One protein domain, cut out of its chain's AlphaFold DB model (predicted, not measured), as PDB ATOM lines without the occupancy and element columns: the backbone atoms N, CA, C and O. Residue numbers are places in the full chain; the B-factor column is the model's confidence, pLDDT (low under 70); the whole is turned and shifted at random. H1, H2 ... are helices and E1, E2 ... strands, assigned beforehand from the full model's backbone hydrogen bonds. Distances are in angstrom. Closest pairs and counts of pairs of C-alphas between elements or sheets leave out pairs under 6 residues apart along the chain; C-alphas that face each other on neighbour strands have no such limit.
ATOM      1  N   LEU A  17      19.817  25.190 120.383       65.00
ATOM      2  CA  LEU A  17      19.780  23.792 120.781       65.00
ATOM      3  C   LEU A  17      19.440  23.749 122.276       65.00
ATOM      4  O   LEU A  17      20.180  24.314 123.084       65.00
ATOM      5  N   ILE A  18      18.310  23.144 122.637       63.34
ATOM      6  CA  ILE A  18      17.939  22.941 124.040       63.34
ATOM      7  C   ILE A  18      18.099  21.452 124.321       63.34
ATOM      8  O   ILE A  18      17.436  20.618 123.708       63.34
ATOM      9  N   THR A  19      19.012  21.136 125.233       62.81
ATOM     10  CA  THR A  19      19.302  19.764 125.641       62.81
ATOM     11  C   THR A  19      18.640  19.509 126.982       62.81
ATOM     12  O   THR A  19      18.999  20.139 127.975       62.81
ATOM     13  N   ASP A  20      17.674  18.601 127.000       55.84
ATOM     14  CA  ASP A  20      17.082  18.070 128.222       55.84
ATOM     15  C   ASP A  20      17.632  16.658 128.493       55.84
ATOM     16  O   ASP A  20      17.998  15.933 127.565       55.84
ATOM     17  N   LEU A  21      17.733  16.287 129.770       60.03
ATOM     18  CA  LEU A  21      18.340  15.031 130.223       60.03
ATOM     19  C   LEU A  21      17.475  13.803 129.901       60.03
ATOM     20  O   LEU A  21      18.028  12.726 129.696       60.03
ATOM     21  N   GLU A  22      16.149  13.952 129.830       60.38
ATOM     22  CA  GLU A  22      15.224  12.849 129.517       60.38
ATOM     23  C   GLU A  22      14.882  12.753 128.028       60.38
ATOM     24  O   GLU A  22      14.745  11.655 127.492       60.38
ATOM     25  N   SER A  23      14.737  13.892 127.350       58.78
ATOM     26  CA  SER A  23      14.228  13.946 125.973       58.78
ATOM     27  C   SER A  23      15.309  14.100 124.892       58.78
ATOM     28  O   SER A  23      15.004  14.043 123.700       58.78
ATOM     29  N   GLY A  24      16.581  14.216 125.290       58.16
ATOM     30  CA  GLY A  24      17.704  14.404 124.375       58.16
ATOM     31  C   GLY A  24      17.764  15.821 123.780       58.16
ATOM     32  O   GLY A  24      16.925  16.676 124.071       58.16
ATOM     33  N   PRO A  25      18.794  16.130 122.971       59.84
ATOM     34  CA  PRO A  25      18.897  17.423 122.305       59.84
ATOM     35  C   PRO A  25      17.791  17.573 121.258       59.84
ATOM     36  O   PRO A  25      17.729  16.792 120.310       59.84
ATOM     37  N   TYR A  26      16.965  18.612 121.381       60.25
ATOM     38  CA  TYR A  26      16.105  19.056 120.288       60.25
ATOM     39  C   TYR A  26      16.589  20.407 119.751       60.25
ATOM     40  O   TYR A  26      16.985  21.314 120.492       60.25
ATOM     41  N   GLU A  27      16.573  20.544 118.427       56.06
ATOM     42  CA  GLU A  27      17.025  21.742 117.730       56.06
ATOM     43  C   GLU A  27      15.828  22.656 117.448       56.06
ATOM     44  O   GLU A  27      14.883  22.274 116.759       56.06
ATOM     45  N   GLN A  28      15.837  23.871 117.999       57.09
ATOM     46  CA  GLN A  28      14.897  24.914 117.601       57.09
ATOM     47  C   GLN A  28      15.628  25.970 116.782       57.09
ATOM     48  O   GLN A  28      16.335  26.818 117.327       57.09
ATOM     49  N   THR A  29      15.410  25.963 115.470       52.84
ATOM     50  CA  THR A  29      15.890  27.009 114.565       52.84
ATOM     51  C   THR A  29      15.107  28.291 114.794       52.84
ATOM     52  O   THR A  29      13.877  28.306 114.746       52.84
ATOM     53  N   ARG A  30      15.809  29.386 115.057       62.47
ATOM     54  CA  ARG A  30      15.245  30.737 115.045       62.47
ATOM     55  C   ARG A  30      16.436  31.683 114.542       62.47
ATOM     56  O   ARG A  30      17.551  31.215 114.427       62.47
ATOM     57  N   ASP A  31      16.368  32.990 114.269       67.06
ATOM     58  CA  ASP A  31      17.510  33.919 113.863       67.06
ATOM     59  C   ASP A  31      18.322  34.876 114.885       67.06
ATOM     60  O   ASP A  31      19.386  35.377 114.568       67.06
ATOM     61  N   THR A  32      17.871  35.168 116.116       80.62
ATOM     62  CA  THR A  32      18.103  36.054 117.277       80.62
ATOM     63  C   THR A  32      17.243  35.626 118.514       80.62
ATOM     64  O   THR A  32      16.030  35.720 118.495       80.62
ATOM     65  N   VAL A  33      17.793  35.186 119.641       86.00
ATOM     66  CA  VAL A  33      17.025  34.868 120.871       86.00
ATOM     67  C   VAL A  33      16.992  36.046 121.838       86.00
ATOM     68  O   VAL A  33      17.838  36.934 121.760       86.00
ATOM     69  N   MET A  34      16.045  36.029 122.783       88.88
ATOM     70  CA  MET A  34      15.897  37.060 123.811       88.88
ATOM     71  C   MET A  34      15.879  36.470 125.225       88.88
ATOM     72  O   MET A  34      15.129  35.535 125.510       88.88
ATOM     73  N   CYS A  35      16.662  37.067 126.129       89.25
ATOM     74  CA  CYS A  35      16.726  36.690 127.541       89.25
ATOM     75  C   CYS A  35      15.418  37.050 128.231       89.25
ATOM     76  O   CYS A  35      14.999  38.206 128.185       89.25
ATOM     77  N   LYS A  36      14.824  36.099 128.950       87.50
ATOM     78  CA  LYS A  36      13.596  36.367 129.709       87.50
ATOM     79  C   LYS A  36      13.792  37.304 130.909       87.50
ATOM     80  O   LYS A  36      12.822  37.927 131.325       87.50
ATOM     81  N   HIS A  37      15.011  37.436 131.440       88.06
ATOM     82  CA  HIS A  37      15.290  38.282 132.613       88.06
ATOM     83  C   HIS A  37      15.586  39.738 132.257       88.06
ATOM     84  O   HIS A  37      15.122  40.638 132.939       88.06
ATOM     85  N   CYS A  38      16.356  39.985 131.196       87.31
ATOM     86  CA  CYS A  38      16.846  41.333 130.881       87.31
ATOM     87  C   CYS A  38      16.523  41.802 129.461       87.31
ATOM     88  O   CYS A  38      17.033  42.832 129.033       87.31
ATOM     89  N   GLN A  39      15.757  41.017 128.696       89.62
ATOM     90  CA  GLN A  39      15.408  41.286 127.295       89.62
ATOM     91  C   GLN A  39      16.611  41.503 126.361       89.62
ATOM     92  O   GLN A  39      16.466  41.987 125.239       89.62
ATOM     93  N   LYS A  40      17.825  41.124 126.785       89.50
ATOM     94  CA  LYS A  40      18.996  41.135 125.908       89.50
ATOM     95  C   LYS A  40      18.733  40.208 124.730       89.50
ATOM     96  O   LYS A  40      18.405  39.043 124.940       89.50
ATOM     97  N   HIS A  41      18.958  40.718 123.528       89.81
ATOM     98  CA  HIS A  41      18.899  39.947 122.299       89.81
ATOM     99  C   HIS A  41      20.294  39.445 121.911       89.81
ATOM    100  O   HIS A  41      21.299  40.113 122.173       89.81
ATOM    101  N   TRP A  42      20.376  38.264 121.306       85.75
ATOM    102  CA  TRP A  42      21.607  37.767 120.692       85.75
ATOM    103  C   TRP A  42      21.304  36.810 119.554       85.75
ATOM    104  O   TRP A  42      20.354  36.044 119.622       85.75
ATOM    105  N   VAL A  43      22.169  36.784 118.548       83.44
ATOM    106  CA  VAL A  43      22.147  35.753 117.509       83.44
ATOM    107  C   VAL A  43      22.924  34.538 118.011       83.44
ATOM    108  O   VAL A  43      24.077  34.688 118.433       83.44
ATOM    109  N   PRO A  44      22.327  33.339 118.033       77.62
ATOM    110  CA  PRO A  44      23.089  32.124 118.275       77.62
ATOM    111  C   PRO A  44      24.054  31.860 117.128       77.62
ATOM    112  O   PRO A  44      23.675  31.917 115.963       77.62
ATOM    113  N   GLN A  45      25.307  31.576 117.466       75.06
ATOM    114  CA  GLN A  45      26.332  31.213 116.495       75.06
ATOM    115  C   GLN A  45      26.676  29.731 116.687       75.06
ATOM    116  O   GLN A  45      27.276  29.388 117.718       75.06
ATOM    117  N   PRO A  46      26.282  28.851 115.747       67.88
ATOM    118  CA  PRO A  46      26.684  27.448 115.756       67.88
ATOM    119  C   PRO A  46      28.208  27.313 115.859       67.88
ATOM    120  O   PRO A  46      28.947  28.119 115.300       67.88
ATOM    121  N   GLY A  47      28.686  26.332 116.627       72.06
ATOM    122  CA  GLY A  47      30.123  26.117 116.845       72.06
ATOM    123  C   GLY A  47      30.814  27.126 117.775       72.06
ATOM    124  O   GLY A  47      31.999  26.980 118.043       72.06
ATOM    125  N   SER A  48      30.105  28.120 118.329       76.81
ATOM    126  CA  SER A  48      30.720  29.123 119.219       76.81
ATOM    127  C   SER A  48      31.154  28.596 120.594       76.81
ATOM    128  O   SER A  48      31.815  29.323 121.334       76.81
ATOM    129  N   GLY A  49      30.723  27.390 120.985       78.19
ATOM    130  CA  GLY A  49      30.980  26.798 122.306       78.19
ATOM    131  C   GLY A  49      30.319  27.530 123.484       78.19
ATOM    132  O   GLY A  49      30.445  27.099 124.628       78.19
ATOM    133  N   LYS A  50      29.600  28.634 123.235       81.69
ATOM    134  CA  LYS A  50      28.978  29.449 124.283       81.69
ATOM    135  C   LYS A  50      27.717  28.771 124.801       81.69
ATOM    136  O   LYS A  50      26.687  28.782 124.129       81.69
ATOM    137  N   GLN A  51      27.787  28.260 126.021       80.69
ATOM    138  CA  GLN A  51      26.612  27.802 126.753       80.69
ATOM    139  C   GLN A  51      25.906  28.996 127.404       80.69
ATOM    140  O   GLN A  51      26.541  29.939 127.880       80.69
ATOM    141  N   ARG A  52      24.575  28.978 127.387       87.50
ATOM    142  CA  ARG A  52      23.727  29.945 128.089       87.50
ATOM    143  C   ARG A  52      22.689  29.183 128.898       87.50
ATOM    144  O   ARG A  52      22.358  28.052 128.552       87.50
ATOM    145  N   GLY A  53      22.197  29.807 129.959       88.06
ATOM    146  CA  GLY A  53      21.255  29.171 130.863       88.06
ATOM    147  C   GLY A  53      19.830  29.089 130.321       88.06
ATOM    148  O   GLY A  53      19.453  29.677 129.297       88.06
ATOM    149  N   TYR A  54      19.023  28.356 131.075       87.31
ATOM    150  CA  TYR A  54      17.582  28.268 130.925       87.31
ATOM    151  C   TYR A  54      16.947  28.475 132.298       87.31
ATOM    152  O   TYR A  54      17.236  27.747 133.245       87.31
ATOM    153  N   CYS A  55      16.073  29.472 132.423       87.69
ATOM    154  CA  CYS A  55      15.386  29.732 133.680       87.69
ATOM    155  C   CYS A  55      14.092  28.919 133.754       87.69
ATOM    156  O   CYS A  55      13.175  29.127 132.956       87.69
ATOM    157  N   MET A  56      13.977  28.054 134.763       86.50
ATOM    158  CA  MET A  56      12.786  27.224 134.982       86.50
ATOM    159  C   MET A  56      11.561  28.029 135.446       86.50
ATOM    160  O   MET A  56      10.432  27.662 135.124       86.50
ATOM    161  N   ARG A  57      11.759  29.163 136.138       85.56
ATOM    162  CA  ARG A  57      10.666  30.083 136.513       85.56
ATOM    163  C   ARG A  57      10.100  30.817 135.304       85.56
ATOM    164  O   ARG A  57       8.895  30.805 135.085       85.56
ATOM    165  N   CYS A  58      10.974  31.434 134.513       84.06
ATOM    166  CA  CYS A  58      10.585  32.209 133.333       84.06
ATOM    167  C   CYS A  58      10.313  31.343 132.090       84.06
ATOM    168  O   CYS A  58       9.883  31.877 131.065       84.06
ATOM    169  N   ARG A  59      10.596  30.034 132.170       85.62
ATOM    170  CA  ARG A  59      10.458  29.028 131.103       85.62
ATOM    171  C   ARG A  59      11.064  29.503 129.783       85.62
ATOM    172  O   ARG A  59      10.391  29.612 128.757       85.62
ATOM    173  N   GLY A  60      12.343  29.863 129.824       84.12
ATOM    174  CA  GLY A  60      13.041  30.326 128.635       84.12
ATOM    175  C   GLY A  60      14.521  30.582 128.848       84.12
ATOM    176  O   GLY A  60      15.023  30.592 129.972       84.12
ATOM    177  N   VAL A  61      15.207  30.816 127.732       88.06
ATOM    178  CA  VAL A  61      16.650  31.056 127.709       88.06
ATOM    179  C   VAL A  61      17.033  32.345 128.433       88.06
ATOM    180  O   VAL A  61      16.336  33.367 128.371       88.06
ATOM    181  N   THR A  62      18.186  32.306 129.086       90.94
ATOM    182  CA  THR A  62      18.828  33.455 129.719       90.94
ATOM    183  C   THR A  62      20.047  33.888 128.909       90.94
ATOM    184  O   THR A  62      20.509  33.209 127.992       90.94
ATOM    185  N   CYS A  63      20.563  35.084 129.194       90.44
ATOM    186  CA  CYS A  63      21.728  35.593 128.478       90.44
ATOM    187  C   CYS A  63      23.072  35.060 129.002       90.44
ATOM    188  O   CYS A  63      24.088  35.410 128.402       90.44
ATOM    189  N   GLY A  64      23.126  34.257 130.071       89.44
ATOM    190  CA  GLY A  64      24.383  33.753 130.642       89.44
ATOM    191  C   GLY A  64      25.181  34.784 131.446       89.44
ATOM    192  O   GLY A  64      26.348  34.553 131.739       89.44
ATOM    193  N   LYS A  65      24.609  35.958 131.754       90.25
ATOM    194  CA  LYS A  65      25.231  36.908 132.692       90.25
ATOM    195  C   LYS A  65      24.951  36.435 134.109       90.25
ATOM    196  O   LYS A  65      23.799  36.133 134.387       90.25
ATOM    197  N   GLU A  66      25.935  36.521 134.997       90.88
ATOM    198  CA  GLU A  66      25.789  36.155 136.413       90.88
ATOM    199  C   GLU A  66      24.528  36.760 137.046       90.88
ATOM    200  O   GLU A  66      23.682  36.031 137.538       90.88
ATOM    201  N   ALA A  67      24.293  38.065 136.876       88.44
ATOM    202  CA  ALA A  67      23.085  38.723 137.384       88.44
ATOM    203  C   ALA A  67      21.754  38.118 136.878       88.44
ATOM    204  O   ALA A  67      20.736  38.244 137.543       88.44
ATOM    205  N   CYS A  68      21.736  37.491 135.695       89.12
ATOM    206  CA  CYS A  68      20.567  36.781 135.175       89.12
ATOM    207  C   CYS A  68      20.543  35.293 135.556       89.12
ATOM    208  O   CYS A  68      19.482  34.695 135.444       89.12
ATOM    209  N   GLU A  69      21.659  34.686 135.948       89.88
ATOM    210  CA  GLU A  69      21.688  33.282 136.382       89.88
ATOM    211  C   GLU A  69      21.462  33.147 137.895       89.88
ATOM    212  O   GLU A  69      20.900  32.149 138.335       89.88
ATOM    213  N   THR A  70      21.851  34.158 138.677       89.00
ATOM    214  CA  THR A  70      21.718  34.164 140.140       89.00
ATOM    215  C   THR A  70      20.320  34.584 140.584       89.00
ATOM    216  O   THR A  70      19.695  33.885 141.377       89.00
ATOM    217  N   ASP A  71      19.797  35.687 140.034       84.31
ATOM    218  CA  ASP A  71      18.507  36.249 140.436       84.31
ATOM    219  C   ASP A  71      17.496  36.261 139.285       84.31
ATOM    220  O   ASP A  71      17.727  36.776 138.188       84.31
ATOM    221  N   CYS A  72      16.316  35.707 139.564       85.69
ATOM    222  CA  CYS A  72      15.190  35.686 138.642       85.69
ATOM    223  C   CYS A  72      14.134  36.708 139.074       85.69
ATOM    224  O   CYS A  72      13.310  36.424 139.947       85.69
ATOM    225  N   VAL A  73      14.101  37.852 138.389       81.56
ATOM    226  CA  VAL A  73      13.001  38.823 138.454       81.56
ATOM    227  C   VAL A  73      12.292  38.823 137.096       81.56
ATOM    228  O   VAL A  73      12.938  39.126 136.088       81.56
TER     229      VAL A  73
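This is residues 17 to 73 of the 97 residues of an uncharacterized protein of marine sediment metagenome (UniProt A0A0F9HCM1). This domain has little regular structure: a small hairpin of E1 and E2 at one end, the short helix H1 at the other, and the long looped stretch of residues 29 to 65 between. Within that stretch, residues 33 to 34 pair with 41 to 42, and 54 to 55 with 60 to 61, both antiparallel. The printed part has 57 residues, with two named strands, then one named helix; its class is mixed, with only 14 residues in named elements. It is compact, radius of gyration of the C-alphas 11.4 A, and rounded, spanning 28 by 26 by 18 A.

Begin at E1, residues 17 to 20, and E2, residues 24 to 28: this hairpin is antiparallel at 151 degrees, with N 18 and O 26 within hydrogen-bond range at 3.1 A. H1, residues 66 to 70, is apart from E1; its O i to N i+4 pair is within hydrogen-bond range.

Find C-alpha 17 at (19.780, 23.792, 120.781), where E1 begins its 9.8 A. E2 runs 12.8 A, and H1 runs 5.9 A to C-alpha 70 at (21.718, 34.164, 140.140).

Look for the farthest C-alphas at Gly 47 and Val 73, 30.4 A apart. The printed part has no cut; E1 to E2 is a tight link, E2 to H1 a long one of 37 residues. The model's pLDDT is under 70 at residues 17 to 31 and 46.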